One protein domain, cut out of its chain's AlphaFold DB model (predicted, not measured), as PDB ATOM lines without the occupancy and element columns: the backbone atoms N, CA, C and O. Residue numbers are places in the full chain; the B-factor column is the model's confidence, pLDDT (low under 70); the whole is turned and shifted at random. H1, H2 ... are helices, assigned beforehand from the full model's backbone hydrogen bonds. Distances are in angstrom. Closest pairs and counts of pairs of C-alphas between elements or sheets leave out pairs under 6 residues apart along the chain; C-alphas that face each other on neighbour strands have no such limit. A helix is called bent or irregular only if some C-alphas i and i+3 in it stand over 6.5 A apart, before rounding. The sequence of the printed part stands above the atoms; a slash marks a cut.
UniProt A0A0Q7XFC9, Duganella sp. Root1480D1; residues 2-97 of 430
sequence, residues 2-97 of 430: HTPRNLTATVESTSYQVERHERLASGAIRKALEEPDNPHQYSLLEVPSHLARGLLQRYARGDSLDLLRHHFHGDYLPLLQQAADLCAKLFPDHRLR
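What this domain is: This is residues 2 to 97 of the 430 residues of a protein of Duganella sp. Root1480D1 (UniProt A0A0Q7XFC9). Three long helices run up and down along a rod: H1 and H2 lie side by side as a close helical hairpin, and the third, H3, runs back along them but is bent into two arms. Its second arm, H3b, packs on both H1 and H2 and completes a loose three-helix bundle, while its first arm, H3a, splays away from H1 and meets H2 at few points. After H3b, residues 91 to 97 turn and fold back. The printed part has 96 residues with three named helices, in the order H1, H2, H3, and no named strand; the class is all helix, with 70 residues in the helices. It is only just compact, close to loose, with a radius of gyration of the C-alphas of 14.6 A and spans of 45 by 22 by 21 A.

How they stand to each other: The longest helix is H3, residues 65 to 90; by its hydrogen bonds it was assigned as one helix, but it is bent, with C-alphas 74 and 77 lying 7.2 A apart. Its arms are H3a, residues 65 to 74, and H3b, residues 77 to 90, and their lines stand at a shallow tilt of 34 degrees, only just short of steep. H3b touches H2, residues 42 to 61, through residues 44 to 51 of H2 alone; the closest C-alphas are those of Pro 48 and Leu 80, 6.5 A apart. These two run opposite ways at a shallow tilt of 12 degrees. H3b also touches H1, residues 11 to 34, through residues 26 to 33 of H1 alone, and the closest C-alphas are those of Ile 29 and Ala 83, 6.0 A apart. H1 and H3b run the same way at a tilt of 37 degrees, only just steep. H1 and H2 form a helical hairpin and touch with 38 pairs of C-alphas within 8 A; the closest are those of Val 18 and Gly 54, 4.7 A apart. They run opposite ways at a shallow tilt of 25 degrees. H1, H2 and H3b are an up-and-down bundle, in which each runs against the one before it in the chain. H2 and H3a, also a helical hairpin, only just touch, with 3 pairs of C-alphas within 8 A, through residues 55 to 59 of H2 alone; the closest C-alphas, of Arg 58 and Leu 68, are 7.2 A apart. H2 and H3a run opposite ways at a shallow tilt of 22 degrees. H1 and H3a are apart. In H1, H3a and H3b every O i to N i+4 pair is within hydrogen-bond range; in H2 it is 12 of 16.

Where its parts are: H1 begins at C-alpha 11, at (151.605, 162.718, 79.643), and is 33.7 A long from first to last C-alpha. H2 is 29.1 A long; it is irregular, with C-alphas 45 and 48 lying 7.4 A apart, and has a kink of 36 degrees near residue 49. H3a begins at C-alpha 65, at (141.111, 162.222, 92.262), and is 13.7 A long. H3b is 19.9 A long and ends at C-alpha 90, at (168.368, 150.567, 110.610).

The domain as a whole: The outline is a rod, and the two C-alphas farthest apart, those of Leu 7 and Asp 37, are 45.8 A from each other. The C-alphas of His 2 and Arg 97, the first and last printed residues, are 30.9 A apart. The printed part has no cut. The link from H2 to H3 is tight, with 3 residues, and that from H1 to H2 is short, with 7 residues. The mean pLDDT of the printed part of this model is 90.7, and no printed residue is under 70.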
ATOM      1  N   HIS A   2     144.556 161.016  79.819       71.38
ATOM      2  CA  HIS A   2     144.847 162.036  80.830       71.38
ATOM      3  C   HIS A   2     145.084 163.390  80.156       71.38
ATOM      4  O   HIS A   2     145.795 163.450  79.153       71.38
ATOM      5  N   THR A   3     144.508 164.457  80.707       75.38
ATOM      6  CA  THR A   3     144.831 165.835  80.315       75.38
ATOM      7  C   THR A   3     145.810 166.390  81.347       75.38
ATOM      8  O   THR A   3     145.421 166.513  82.511       75.38
ATOM      9  N   PRO A   4     147.063 166.707  80.973       80.25
ATOM     10  CA  PRO A   4     148.028 167.266  81.910       80.25
ATOM     11  C   PRO A   4     147.494 168.532  82.579       80.25
ATOM     12  O   PRO A   4     146.989 169.432  81.911       80.25
ATOM     13  N   ARG A   5     147.648 168.618  83.904       83.31
ATOM     14  CA  ARG A   5     147.298 169.823  84.682       83.31
ATOM     15  C   ARG A   5     148.367 170.902  84.586       83.31
ATOM     16  O   ARG A   5     148.160 172.038  84.998       83.31
ATOM     17  N   ASN A   6     149.530 170.543  84.055       74.75
ATOM     18  CA  ASN A   6     150.613 171.469  83.823       74.75
ATOM     19  C   ASN A   6     150.774 171.764  82.334       74.75
ATOM     20  O   ASN A   6     151.073 170.864  81.554       74.75
ATOM     21  N   LEU A   7     150.689 173.044  81.973       72.19
ATOM     22  CA  LEU A   7     150.908 173.538  80.609       72.19
ATOM     23  C   LEU A   7     152.327 173.257  80.077       72.19
ATOM     24  O   LEU A   7     152.575 173.331  78.879       72.19
ATOM     25  N   THR A   8     153.263 172.932  80.968       72.94
ATOM     26  CA  THR A   8     154.673 172.662  80.656       72.94
ATOM     27  C   THR A   8     154.998 171.177  80.479       72.94
ATOM     28  O   THR A   8     156.140 170.842  80.168       72.94
ATOM     29  N   ALA A   9     154.042 170.281  80.732       76.56
ATOM     30  CA  ALA A   9     154.284 168.848  80.838       76.56
ATOM     31  C   ALA A   9     153.498 168.049  79.798       76.56
ATOM     32  O   ALA A   9     152.363 168.384  79.466       76.56
ATOM     33  N   THR A  10     154.074 166.939  79.337       80.56
ATOM     34  CA  THR A  10     153.364 165.945  78.527       80.56
ATOM     35  C   THR A  10     152.979 164.750  79.398       80.56
ATOM     36  O   THR A  10     153.569 164.509  80.456       80.56
ATOM     37  N   VAL A  11     151.986 163.970  78.960       84.94
ATOM     38  CA  VAL A  11     151.605 162.718  79.643       84.94
ATOM     39  C   VAL A  11     152.782 161.738  79.682       84.94
ATOM     40  O   VAL A  11     152.976 161.047  80.679       84.94
ATOM     41  N   GLU A  12     153.596 161.701  78.628       85.69
ATOM     42  CA  GLU A  12     154.779 160.843  78.548       85.69
ATOM     43  C   GLU A  12     155.864 161.272  79.544       85.69
ATOM     44  O   GLU A  12     156.342 160.449  80.324       85.69
ATOM     45  N   SER A  13     156.207 162.568  79.588       83.69
ATOM     46  CA  SER A  13     157.260 163.058  80.483       83.69
ATOM     47  C   SER A  13     156.881 162.904  81.956       83.69
ATOM     48  O   SER A  13     157.713 162.499  82.766       83.69
ATOM     49  N   THR A  14     155.616 163.153  82.300       86.69
ATOM     50  CA  THR A  14     155.095 162.939  83.659       86.69
ATOM     51  C   THR A  14     155.020 161.456  84.015       86.69
ATOM     52  O   THR A  14     155.440 161.089  85.108       86.69
ATOM     53  N   SER A  15     154.592 160.579  83.098       90.25
ATOM     54  CA  SER A  15     154.572 159.124  83.339       90.25
ATOM     55  C   SER A  15     155.963 158.566  83.625       90.25
ATOM     56  O   SER A  15     156.131 157.821  84.587       90.25
ATOM     57  N   TYR A  16     156.977 159.004  82.873       90.56
ATOM     58  CA  TYR A  16     158.364 158.642  83.152       90.56
ATOM     59  C   TYR A  16     158.805 159.060  84.566       90.56
ATOM     60  O   TYR A  16     159.448 158.278  85.267       90.56
ATOM     61  N   GLN A  17     158.456 160.275  85.015       90.62
ATOM     62  CA  GLN A  17     158.813 160.723  86.368       90.62
ATOM     63  C   GLN A  17     158.063 159.948  87.458       90.62
ATOM     64  O   GLN A  17     158.675 159.621  88.475       90.62
ATOM     65  N   VAL A  18     156.784 159.612  87.244       93.31
ATOM     66  CA  VAL A  18     156.014 158.744  88.155       93.31
ATOM     67  C   VAL A  18     156.730 157.403  88.321       93.31
ATOM     68  O   VAL A  18     157.131 157.057  89.431       93.31
ATOM     69  N   GLU A  19     156.994 156.699  87.217       94.88
ATOM     70  CA  GLU A  19     157.661 155.393  87.248       94.88
ATOM     71  C   GLU A  19     159.055 155.460  87.877       94.88
ATOM     72  O   GLU A  19     159.456 154.571  88.630       94.88
ATOM     73  N   ARG A  20     159.820 156.512  87.567       95.00
ATOM     74  CA  ARG A  20     161.152 156.726  88.132       95.00
ATOM     75  C   ARG A  20     161.086 156.843  89.651       95.00
ATOM     76  O   ARG A  20     161.853 156.171  90.337       95.00
ATOM     77  N   HIS A  21     160.211 157.695  90.173       95.50
ATOM     78  CA  HIS A  21     160.117 157.938  91.608       95.50
ATOM     79  C   HIS A  21     159.568 156.732  92.375       95.50
ATOM     80  O   HIS A  21     160.121 156.381  93.417       95.50
ATOM     81  N   GLU A  22     158.577 156.035  91.826       95.00
ATOM     82  CA  GLU A  22     158.047 154.803  92.421       95.00
ATOM     83  C   GLU A  22     159.092 153.684  92.453       95.00
ATOM     84  O   GLU A  22     159.233 152.984  93.460       95.00
ATOM     85  N   ARG A  23     159.890 153.549  91.385       96.75
ATOM     86  CA  ARG A  23     160.986 152.574  91.315       96.75
ATOM     87  C   ARG A  23     162.093 152.881  92.316       96.75
ATOM     88  O   ARG A  23     162.617 151.948  92.918       96.75
ATOM     89  N   LEU A  24     162.451 154.154  92.490       96.81
ATOM     90  CA  LEU A  24     163.461 154.569  93.468       96.81
ATOM     91  C   LEU A  24     162.992 154.294  94.902       96.81
ATOM     92  O   LEU A  24     163.731 153.681  95.668       96.81
ATOM     93  N   ALA A  25     161.751 154.663  95.239       96.62
ATOM     94  CA  ALA A  25     161.172 154.401  96.556       96.62
ATOM     95  C   ALA A  25     161.089 152.895  96.854       96.62
ATOM     96  O   ALA A  25     161.645 152.412  97.842       96.62
ATOM     97  N   SER A  26     160.464 152.132  95.954       96.12
ATOM     98  CA  SER A  26     160.284 150.685  96.122       96.12
ATOM     99  C   SER A  26     161.615 149.932  96.099       96.12
ATOM    100  O   SER A  26     161.783 148.943  96.805       96.12
ATOM    101  N   GLY A  27     162.577 150.386  95.291       96.38
ATOM    102  CA  GLY A  27     163.919 149.812  95.227       96.38
ATOM    103  C   GLY A  27     164.701 150.003  96.526       96.38
ATOM    104  O   GLY A  27     165.339 149.060  96.985       96.38
ATOM    105  N   ALA A  28     164.608 151.185  97.146       95.75
ATOM    106  CA  ALA A  28     165.242 151.457  98.434       95.75
ATOM    107  C   ALA A  28     164.657 150.589  99.561       95.75
ATOM    108  O   ALA A  28     165.414 149.995 100.325       95.75
ATOM    109  N   ILE A  29     163.325 150.458  99.620       96.25
ATOM    110  CA  ILE A  29     162.638 149.586 100.588       96.25
ATOM    111  C   ILE A  29     163.025 148.120 100.371       96.25
ATOM    112  O   ILE A  29     163.388 147.429 101.319       96.25
ATOM    113  N   ARG A  30     162.988 147.643  99.120       96.06
ATOM    114  CA  ARG A  30     163.338 146.258  98.787       96.06
ATOM    115  C   ARG A  30     164.767 145.924  99.199       96.06
ATOM    116  O   ARG A  30     164.976 144.921  99.869       96.06
ATOM    117  N   LYS A  31     165.725 146.795  98.870       94.31
ATOM    118  CA  LYS A  31     167.124 146.621  99.274       94.31
ATOM    119  C   LYS A  31     167.263 146.535 100.797       94.31
ATOM    120  O   LYS A  31     168.001 145.691 101.289       94.31
ATOM    121  N   ALA A  32     166.523 147.364 101.535       93.56
ATOM    122  CA  ALA A  32     166.527 147.335 102.994       93.56
ATOM    123  C   ALA A  32     165.954 146.044 103.597       93.56
ATOM    124  O   ALA A  32     166.408 145.603 104.648       93.56
ATOM    125  N   LEU A  33     164.991 145.415 102.920       93.94
ATOM    126  CA  LEU A  33     164.446 144.114 103.312       93.94
ATOM    127  C   LEU A  33     165.385 142.949 102.969       93.94
ATOM    128  O   LEU A  33     165.480 142.000 103.740       93.94
ATOM    129  N   GLU A  34     166.046 143.008 101.812       94.69
ATOM    130  CA  GLU A  34     166.934 141.950 101.314       94.69
ATOM    131  C   GLU A  34     168.301 141.944 102.018       94.69
ATOM    132  O   GLU A  34     168.905 140.886 102.180       94.69
ATOM    133  N   GLU A  35     168.780 143.107 102.468       91.50
ATOM    134  CA  GLU A  35     170.106 143.283 103.073       91.50
ATOM    135  C   GLU A  35     170.029 143.940 104.473       91.50
ATOM    136  O   GLU A  35     170.591 145.018 104.669       91.50
ATOM    137  N   PRO A  36     169.360 143.346 105.479       85.12
ATOM    138  CA  PRO A  36     169.084 144.013 106.762       85.12
ATOM    139  C   PRO A  36     170.338 144.398 107.569       85.12
ATOM    140  O   PRO A  36     170.274 145.295 108.404       85.12
ATOM    141  N   ASP A  37     171.479 143.759 107.307       86.06
ATOM    142  CA  ASP A  37     172.741 144.019 108.013       86.06
ATOM    143  C   ASP A  37     173.627 145.069 107.313       86.06
ATOM    144  O   ASP A  37     174.720 145.376 107.788       86.06
ATOM    145  N   ASN A  38     173.202 145.615 106.165       83.69
ATOM    146  CA  ASN A  38     173.990 146.591 105.414       83.69
ATOM    147  C   ASN A  38     173.799 148.014 105.983       83.69
ATOM    148  O   ASN A  38     172.728 148.599 105.815       83.69
ATOM    149  N   PRO A  39     174.836 148.642 106.572       73.00
ATOM    150  CA  PRO A  39     174.714 149.969 107.175       73.00
ATOM    151  C   PRO A  39     174.642 151.110 106.143       73.00
ATOM    152  O   PRO A  39     174.361 152.255 106.495       73.00
ATOM    153  N   HIS A  40     174.902 150.844 104.859       82.19
ATOM    154  CA  HIS A  40     174.964 151.856 103.797       82.19
ATOM    155  C   HIS A  40     173.658 151.960 102.996       82.19
ATOM    156  O   HIS A  40     173.655 151.963 101.763       82.19
ATOM    157  N   GLN A  41     172.532 152.069 103.701       86.44
ATOM    158  CA  GLN A  41     171.188 152.142 103.112       86.44
ATOM    159  C   GLN A  41     170.566 153.542 103.175       86.44
ATOM    160  O   GLN A  41     169.359 153.701 103.341       86.44
ATOM    161  N   TYR A  42     171.383 154.581 102.992       87.31
ATOM    162  CA  TYR A  42     170.938 155.980 103.047       87.31
ATOM    163  C   TYR A  42     169.837 156.327 102.034       87.31
ATOM    164  O   TYR A  42     169.069 157.252 102.270       87.31
ATOM    165  N   SER A  43     169.689 155.553 100.951       90.12
ATOM    166  CA  SER A  43     168.577 155.699 100.002       90.12
ATOM    167  C   SER A  43     167.201 155.524 100.652       90.12
ATOM    168  O   SER A  43     166.218 156.056 100.144       90.12
ATOM    169  N   LEU A  44     167.113 154.805 101.779       91.75
ATOM    170  CA  LEU A  44     165.876 154.680 102.549       91.75
ATOM    171  C   LEU A  44     165.410 156.041 103.089       91.75
ATOM    172  O   LEU A  44     164.211 156.298 103.133       91.75
ATOM    173  N   LEU A  45     166.346 156.938 103.426       90.31
ATOM    174  CA  LEU A  45     166.051 158.284 103.932       90.31
ATOM    175  C   LEU A  45     165.421 159.196 102.862       90.31
ATOM    176  O   LEU A  45     164.752 160.170 103.198       90.31
ATOM    177  N   GLU A  46     165.590 158.870 101.577       91.94
ATOM    178  CA  GLU A  46     165.040 159.639 100.452       91.94
ATOM    179  C   GLU A  46     163.635 159.179 100.028       91.94
ATOM    180  O   GLU A  46     162.969 159.866  99.247       91.94
ATOM    181  N   VAL A  47     163.150 158.048 100.559       94.75
ATOM    182  CA  VAL A  47     161.859 157.450 100.179       94.75
ATOM    183  C   VAL A  47     160.683 158.434 100.263       94.75
ATOM    184  O   VAL A  47     159.965 158.532  99.267       94.75
ATOM    185  N   PRO A  48     160.485 159.228 101.338       93.19
ATOM    186  CA  PRO A  48     159.382 160.189 101.400       93.19
ATOM    187  C   PRO A  48     159.436 161.210 100.272       93.19
ATOM    188  O   PRO A  48     158.409 161.553  99.693       93.19
ATOM    189  N   SER A  49     160.644 161.667  99.923       92.75
ATOM    190  CA  SER A  49     160.843 162.639  98.846       92.75
ATOM    191  C   SER A  49     160.472 162.034  97.497       92.75
ATOM    192  O   SER A  49     159.825 162.687  96.681       92.75
ATOM    193  N   HIS A  50     160.849 160.777  97.251       95.25
ATOM    194  CA  HIS A  50     160.459 160.069  96.036       95.25
ATOM    195  C   HIS A  50     158.959 159.814  95.972       95.25
ATOM    196  O   HIS A  50     158.349 160.161  94.966       95.25
ATOM    197  N   LEU A  51     158.347 159.294  97.035       95.88
ATOM    198  CA  LEU A  51     156.905 159.062  97.069       95.88
ATOM    199  C   LEU A  51     156.139 160.371  96.838       95.88
ATOM    200  O   LEU A  51     155.296 160.439  95.944       95.88
ATOM    201  N   ALA A  52     156.460 161.441  97.577       94.69
ATOM    202  CA  ALA A  52     155.788 162.735  97.445       94.69
ATOM    203  C   ALA A  52     155.946 163.346  96.041       94.69
ATOM    204  O   ALA A  52     154.979 163.874  95.486       94.69
ATOM    205  N   ARG A  53     157.130 163.228  95.422       93.81
ATOM    206  CA  ARG A  53     157.339 163.634  94.021       93.81
ATOM    207  C   ARG A  53     156.555 162.762  93.045       93.81
ATOM    208  O   ARG A  53     155.958 163.301  92.124       93.81
ATOM    209  N   GLY A  54     156.502 161.446  93.249       94.50
ATOM    210  CA  GLY A  54     155.685 160.540  92.437       94.50
ATOM    211  C   GLY A  54     154.205 160.928  92.467       94.50
ATOM    212  O   GLY A  54     153.581 161.072  91.416       94.50
ATOM    213  N   LEU A  55     153.669 161.213  93.657       95.38
ATOM    214  CA  LEU A  55     152.289 161.667  93.833       95.38
ATOM    215  C   LEU A  55     152.025 163.020  93.151       95.38
ATOM    216  O   LEU A  55     151.020 163.181  92.459       95.38
ATOM    217  N   LEU A  56     152.953 163.971  93.284       94.06
ATOM    218  CA  LEU A  56     152.896 165.260  92.588       94.06
ATOM    219  C   LEU A  56     152.889 165.085  91.063       94.06
ATOM    220  O   LEU A  56     152.135 165.759  90.366       94.06
ATOM    221  N   GLN A  57     153.688 164.155  90.539       92.31
ATOM    222  CA  GLN A  57     153.756 163.873  89.106       92.31
ATOM    223  C   GLN A  57     152.501 163.154  88.592       92.31
ATOM    224  O   GLN A  57     152.045 163.457  87.492       92.31
ATOM    225  N   ARG A  58     151.872 162.282  89.390       93.69
ATOM    226  CA  ARG A  58     150.546 161.710  89.080       93.69
ATOM    227  C   ARG A  58     149.478 162.796  88.991       93.69
ATOM    228  O   ARG A  58     148.700 162.837  88.036       93.69
ATOM    229  N   TYR A  59     149.485 163.725  89.946       93.06
ATOM    230  CA  TYR A  59     148.610 164.889  89.901       93.06
ATOM    231  C   TYR A  59     148.873 165.736  88.643       93.06
ATOM    232  O   TYR A  59     147.938 166.061  87.907       93.06
ATOM    233  N   ALA A  60     150.142 166.010  88.327       90.06
ATOM    234  CA  ALA A  60     150.541 166.767  87.141       90.06
ATOM    235  C   ALA A  60     150.139 166.094  85.821       90.06
ATOM    236  O   ALA A  60     149.716 166.781  84.886       90.06
ATOM    237  N   ARG A  61     150.233 164.760  85.758       90.25
ATOM    238  CA  ARG A  61     149.883 163.940  84.592       90.25
ATOM    239  C   ARG A  61     148.420 164.078  84.185       90.25
ATOM    240  O   ARG A  61     148.116 163.911  83.007       90.25
ATOM    241  N   GLY A  62     147.531 164.384  85.129       90.38
ATOM    242  CA  GLY A  62     146.091 164.372  84.878       90.38
ATOM    243  C   GLY A  62     145.368 163.165  85.481       90.38
ATOM    244  O   GLY A  62     144.288 162.815  85.005       90.38
ATOM    245  N   ASP A  63     145.938 162.476  86.478       93.81
ATOM    246  CA  ASP A  63     145.234 161.384  87.172       93.81
ATOM    247  C   ASP A  63     143.976 161.937  87.862       93.81
ATOM    248  O   ASP A  63     144.018 163.030  88.431       93.81
ATOM    249  N   SER A  64     142.845 161.227  87.798       94.19
ATOM    250  CA  SER A  64     141.636 161.645  88.521       94.19
ATOM    251  C   SER A  64     141.859 161.575  90.033       94.19
ATOM    252  O   SER A  64     142.736 160.852  90.509       94.19
ATOM    253  N   LEU A  65     141.041 162.294  90.803       94.56
ATOM    254  CA  LEU A  65     141.111 162.222  92.262       94.56
ATOM    255  C   LEU A  65     140.869 160.809  92.793       94.56
ATOM    256  O   LEU A  65     141.563 160.405  93.716       94.56
ATOM    257  N   ASP A  66     139.969 160.038  92.179       95.06
ATOM    258  CA  ASP A  66     139.748 158.637  92.550       95.06
ATOM    259  C   ASP A  66     141.011 157.790  92.361       95.06
ATOM    260  O   ASP A  66     141.342 156.982  93.226       95.06
ATOM    261  N   LEU A  67     141.756 157.999  91.267       96.25
ATOM    262  CA  LEU A  67     143.025 157.304  91.037       96.25
ATOM    263  C   LEU A  67     144.102 157.751  92.027       96.25
ATOM    264  O   LEU A  67     144.834 156.909  92.543       96.25
ATOM    265  N   LEU A  68     144.191 159.053  92.313       96.69
ATOM    266  CA  LEU A  68     145.130 159.588  93.302       96.69
ATOM    267  C   LEU A  68     144.828 159.055  94.702       96.69
ATOM    268  O   LEU A  68     145.746 158.605  95.378       96.69
ATOM    269  N   ARG A  69     143.556 159.047  95.109       96.50
ATOM    270  CA  ARG A  69     143.098 158.510  96.392       96.50
ATOM    271  C   ARG A  69     143.337 157.005  96.479       96.50
ATOM    272  O   ARG A  69     143.892 156.537  97.467       96.50
ATOM    273  N   HIS A  70     142.979 156.248  95.442       97.12
ATOM    274  CA  HIS A  70     143.224 154.805  95.399       97.12
ATOM    275  C   HIS A  70     144.716 154.483  95.538       97.12
ATOM    276  O   HIS A  70     145.085 153.663  96.372       97.12
ATOM    277  N   HIS A  71     145.574 155.176  94.787       96.81
ATOM    278  CA  HIS A  71     147.025 155.032  94.903       96.81
ATOM    279  C   HIS A  71     147.545 155.473  96.279       96.81
ATOM    280  O   HIS A  71     148.430 154.828  96.840       96.81
ATOM    281  N   PHE A  72     146.987 156.545  96.849       96.88
ATOM    282  CA  PHE A  72     147.384 157.044  98.161       96.88
ATOM    283  C   PHE A  72     147.186 155.986  99.257       96.88
ATOM    284  O   PHE A  72     148.106 155.721 100.031       96.88
ATOM    285  N   HIS A  73     146.023 155.331  99.283       96.19
ATOM    286  CA  HIS A  73     145.735 154.273 100.253       96.19
ATOM    287  C   HIS A  73     146.389 152.931  99.915       96.19
ATOM    288  O   HIS A  73     146.828 152.228 100.820       96.19
ATOM    289  N   GLY A  74     146.406 152.552  98.634       95.19
ATOM    290  CA  GLY A  74     146.852 151.230  98.193       95.19
ATOM    291  C   GLY A  74     148.369 151.070  98.175       95.19
ATOM    292  O   GLY A  74     148.870 150.015  98.553       95.19
ATOM    293  N   ASP A  75     149.091 152.126  97.790       93.94
ATOM    294  CA  ASP A  75     150.536 152.059  97.561       93.94
ATOM    295  C   ASP A  75     151.300 153.069  98.424       93.94
ATOM    296  O   ASP A  75     152.206 152.695  99.167       93.94
ATOM    297  N   TYR A  76     150.943 154.357  98.349       95.44
ATOM    298  CA  TYR A  76     151.738 155.439  98.935       95.44
ATOM    299  C   TYR A  76     151.895 155.293 100.452       95.44
ATOM    300  O   TYR A  76     153.019 155.239 100.954       95.44
ATOM    301  N   LEU A  77     150.778 155.255 101.186       93.94
ATOM    302  CA  LEU A  77     150.789 155.245 102.648       93.94
ATOM    303  C   LEU A  77     151.390 153.940 103.205       93.94
ATOM    304  O   LEU A  77     152.252 154.034 104.081       93.94
ATOM    305  N   PRO A  78     151.056 152.741 102.675       95.19
ATOM    306  CA  PRO A  78     151.722 151.502 103.073       95.19
ATOM    307  C   PRO A  78     153.238 151.514 102.843       95.19
ATOM    308  O   PRO A  78     153.988 151.116 103.734       95.19
ATOM    309  N   LEU A  79     153.712 152.002 101.688       95.50
ATOM    310  CA  LEU A  79     155.150 152.088 101.402       95.50
ATOM    311  C   LEU A  79     155.853 153.090 102.319       95.50
ATOM    312  O   LEU A  79     156.961 152.820 102.787       95.50
ATOM    313  N   LEU A  80     155.220 154.229 102.602       94.50
ATOM    314  CA  LEU A  80     155.762 155.225 103.521       94.50
ATOM    315  C   LEU A  80     155.877 154.663 104.946       94.50
ATOM    316  O   LEU A  80     156.923 154.826 105.576       94.50
ATOM    317  N   GLN A  81     154.853 153.951 105.428       93.69
ATOM    318  CA  GLN A  81     154.876 153.299 106.739       93.69
ATOM    319  C   GLN A  81     155.941 152.198 106.802       93.69
ATOM    320  O   GLN A  81     156.731 152.158 107.742       93.69
ATOM    321  N   GLN A  82     156.031 151.349 105.775       95.50
ATOM    322  CA  GLN A  82     157.052 150.305 105.701       95.50
ATOM    323  C   GLN A  82     158.469 150.896 105.718       95.50
ATOM    324  O   GLN A  82     159.352 150.382 106.407       95.50
ATOM    325  N   ALA A  83     158.693 151.992 104.991       94.81
ATOM    326  CA  ALA A  83     159.967 152.696 105.011       94.81
ATOM    327  C   ALA A  83     160.267 153.308 106.386       94.81
ATOM    328  O   ALA A  83     161.412 153.247 106.835       94.81
ATOM    329  N   ALA A  84     159.262 153.863 107.072       93.25
ATOM    330  CA  ALA A  84     159.413 154.394 108.425       93.25
ATOM    331  C   ALA A  84     159.789 153.290 109.430       93.25
ATOM    332  O   ALA A  84     160.726 153.473 110.210       93.25
ATOM    333  N   ASP A  85     159.138 152.127 109.356       93.38
ATOM    334  CA  ASP A  85     159.423 150.970 110.213       93.38
ATOM    335  C   ASP A  85     160.836 150.413 109.980       93.38
ATOM    336  O   ASP A  85     161.534 150.045 110.926       93.38
ATOM    337  N   LEU A  86     161.281 150.357 108.720       93.31
ATOM    338  CA  LEU A  86     162.647 149.956 108.368       93.31
ATOM    339  C   LEU A  86     163.672 150.991 108.836       93.31
ATOM    340  O   LEU A  86     164.703 150.626 109.398       93.31
ATOM    341  N   CYS A  87     163.374 152.280 108.663       92.00
ATOM    342  CA  CYS A  87     164.238 153.369 109.100       92.00
ATOM    343  C   CYS A  87     164.430 153.336 110.620       92.00
ATOM    344  O   CYS A  87     165.558 153.419 111.087       92.00
ATOM    345  N   ALA A  88     163.366 153.097 111.392       90.88
ATOM    346  CA  ALA A  88     163.458 152.971 112.844       90.88
ATOM    347  C   ALA A  88     164.364 151.812 113.304       90.88
ATOM    348  O   ALA A  88     164.956 151.897 114.380       90.88
ATOM    349  N   LYS A  89     164.485 150.743 112.505       89.38
ATOM    350  CA  LYS A  89     165.361 149.595 112.792       89.38
ATOM    351  C   LYS A  89     166.815 149.859 112.403       89.38
ATOM    352  O   LYS A  89     167.714 149.549 113.175       89.38
ATOM    353  N   LEU A  90     167.036 150.407 111.209       88.44
ATOM    354  CA  LEU A  90     168.368 150.567 110.610       88.44
ATOM    355  C   LEU A  90     169.062 151.868 111.030       88.44
ATOM    356  O   LEU A  90     170.285 151.930 111.122       88.44
ATOM    357  N   PHE A  91     168.274 152.905 111.296       88.62
ATOM    358  CA  PHE A  91     168.717 154.247 111.646       88.62
ATOM    359  C   PHE A  91     167.922 154.739 112.868       88.62
ATOM    360  O   PHE A  91     167.115 155.659 112.743       88.62
ATOM    361  N   PRO A  92     168.122 154.152 114.064       85.81
ATOM    362  CA  PRO A  92     167.293 154.437 115.244       85.81
ATOM    363  C   PRO A  92     167.308 155.915 115.664       85.81
ATOM    364  O   PRO A  92     166.312 156.418 116.187       85.81
ATOM    365  N   ASP A  93     168.401 156.624 115.367       87.88
ATOM    366  CA  ASP A  93     168.562 158.060 115.628       87.88
ATOM    367  C   ASP A  93     167.917 158.958 114.557       87.88
ATOM    368  O   ASP A  93     167.922 160.183 114.675       87.88
ATOM    369  N   HIS A  94     167.360 158.368 113.498       85.69
ATOM    370  CA  HIS A  94     166.728 159.087 112.400       85.69
ATOM    371  C   HIS A  94     165.209 158.901 112.422       85.69
ATOM    372  O   HIS A  94     164.648 157.884 112.835       85.69
ATOM    373  N   ARG A  95     164.515 159.936 111.949       85.75
ATOM    374  CA  ARG A  95     163.082 159.895 111.660       85.75
ATOM    375  C   ARG A  95     162.886 160.206 110.194       85.75
ATOM    376  O   ARG A  95     163.430 161.185 109.685       85.75
ATOM    377  N   LEU A  96     162.111 159.359 109.532       89.56
ATOM    378  CA  LEU A  96     161.863 159.462 108.109       89.56
ATOM    379  C   LEU A  96     160.834 160.571 107.843       89.56
ATOM    380  O   LEU A  96     159.635 160.346 107.935       89.56
ATOM    381  N   ARG A  97     161.318 161.784 107.567       88.94
ATOM    382  CA  ARG A  97     160.496 162.993 107.434       88.94
ATOM    383  C   ARG A  97     160.834 163.753 106.162       88.94
ATOM    384  O   ARG A  97     161.996 163.838 105.769       88.94
TER     385      ARG A  97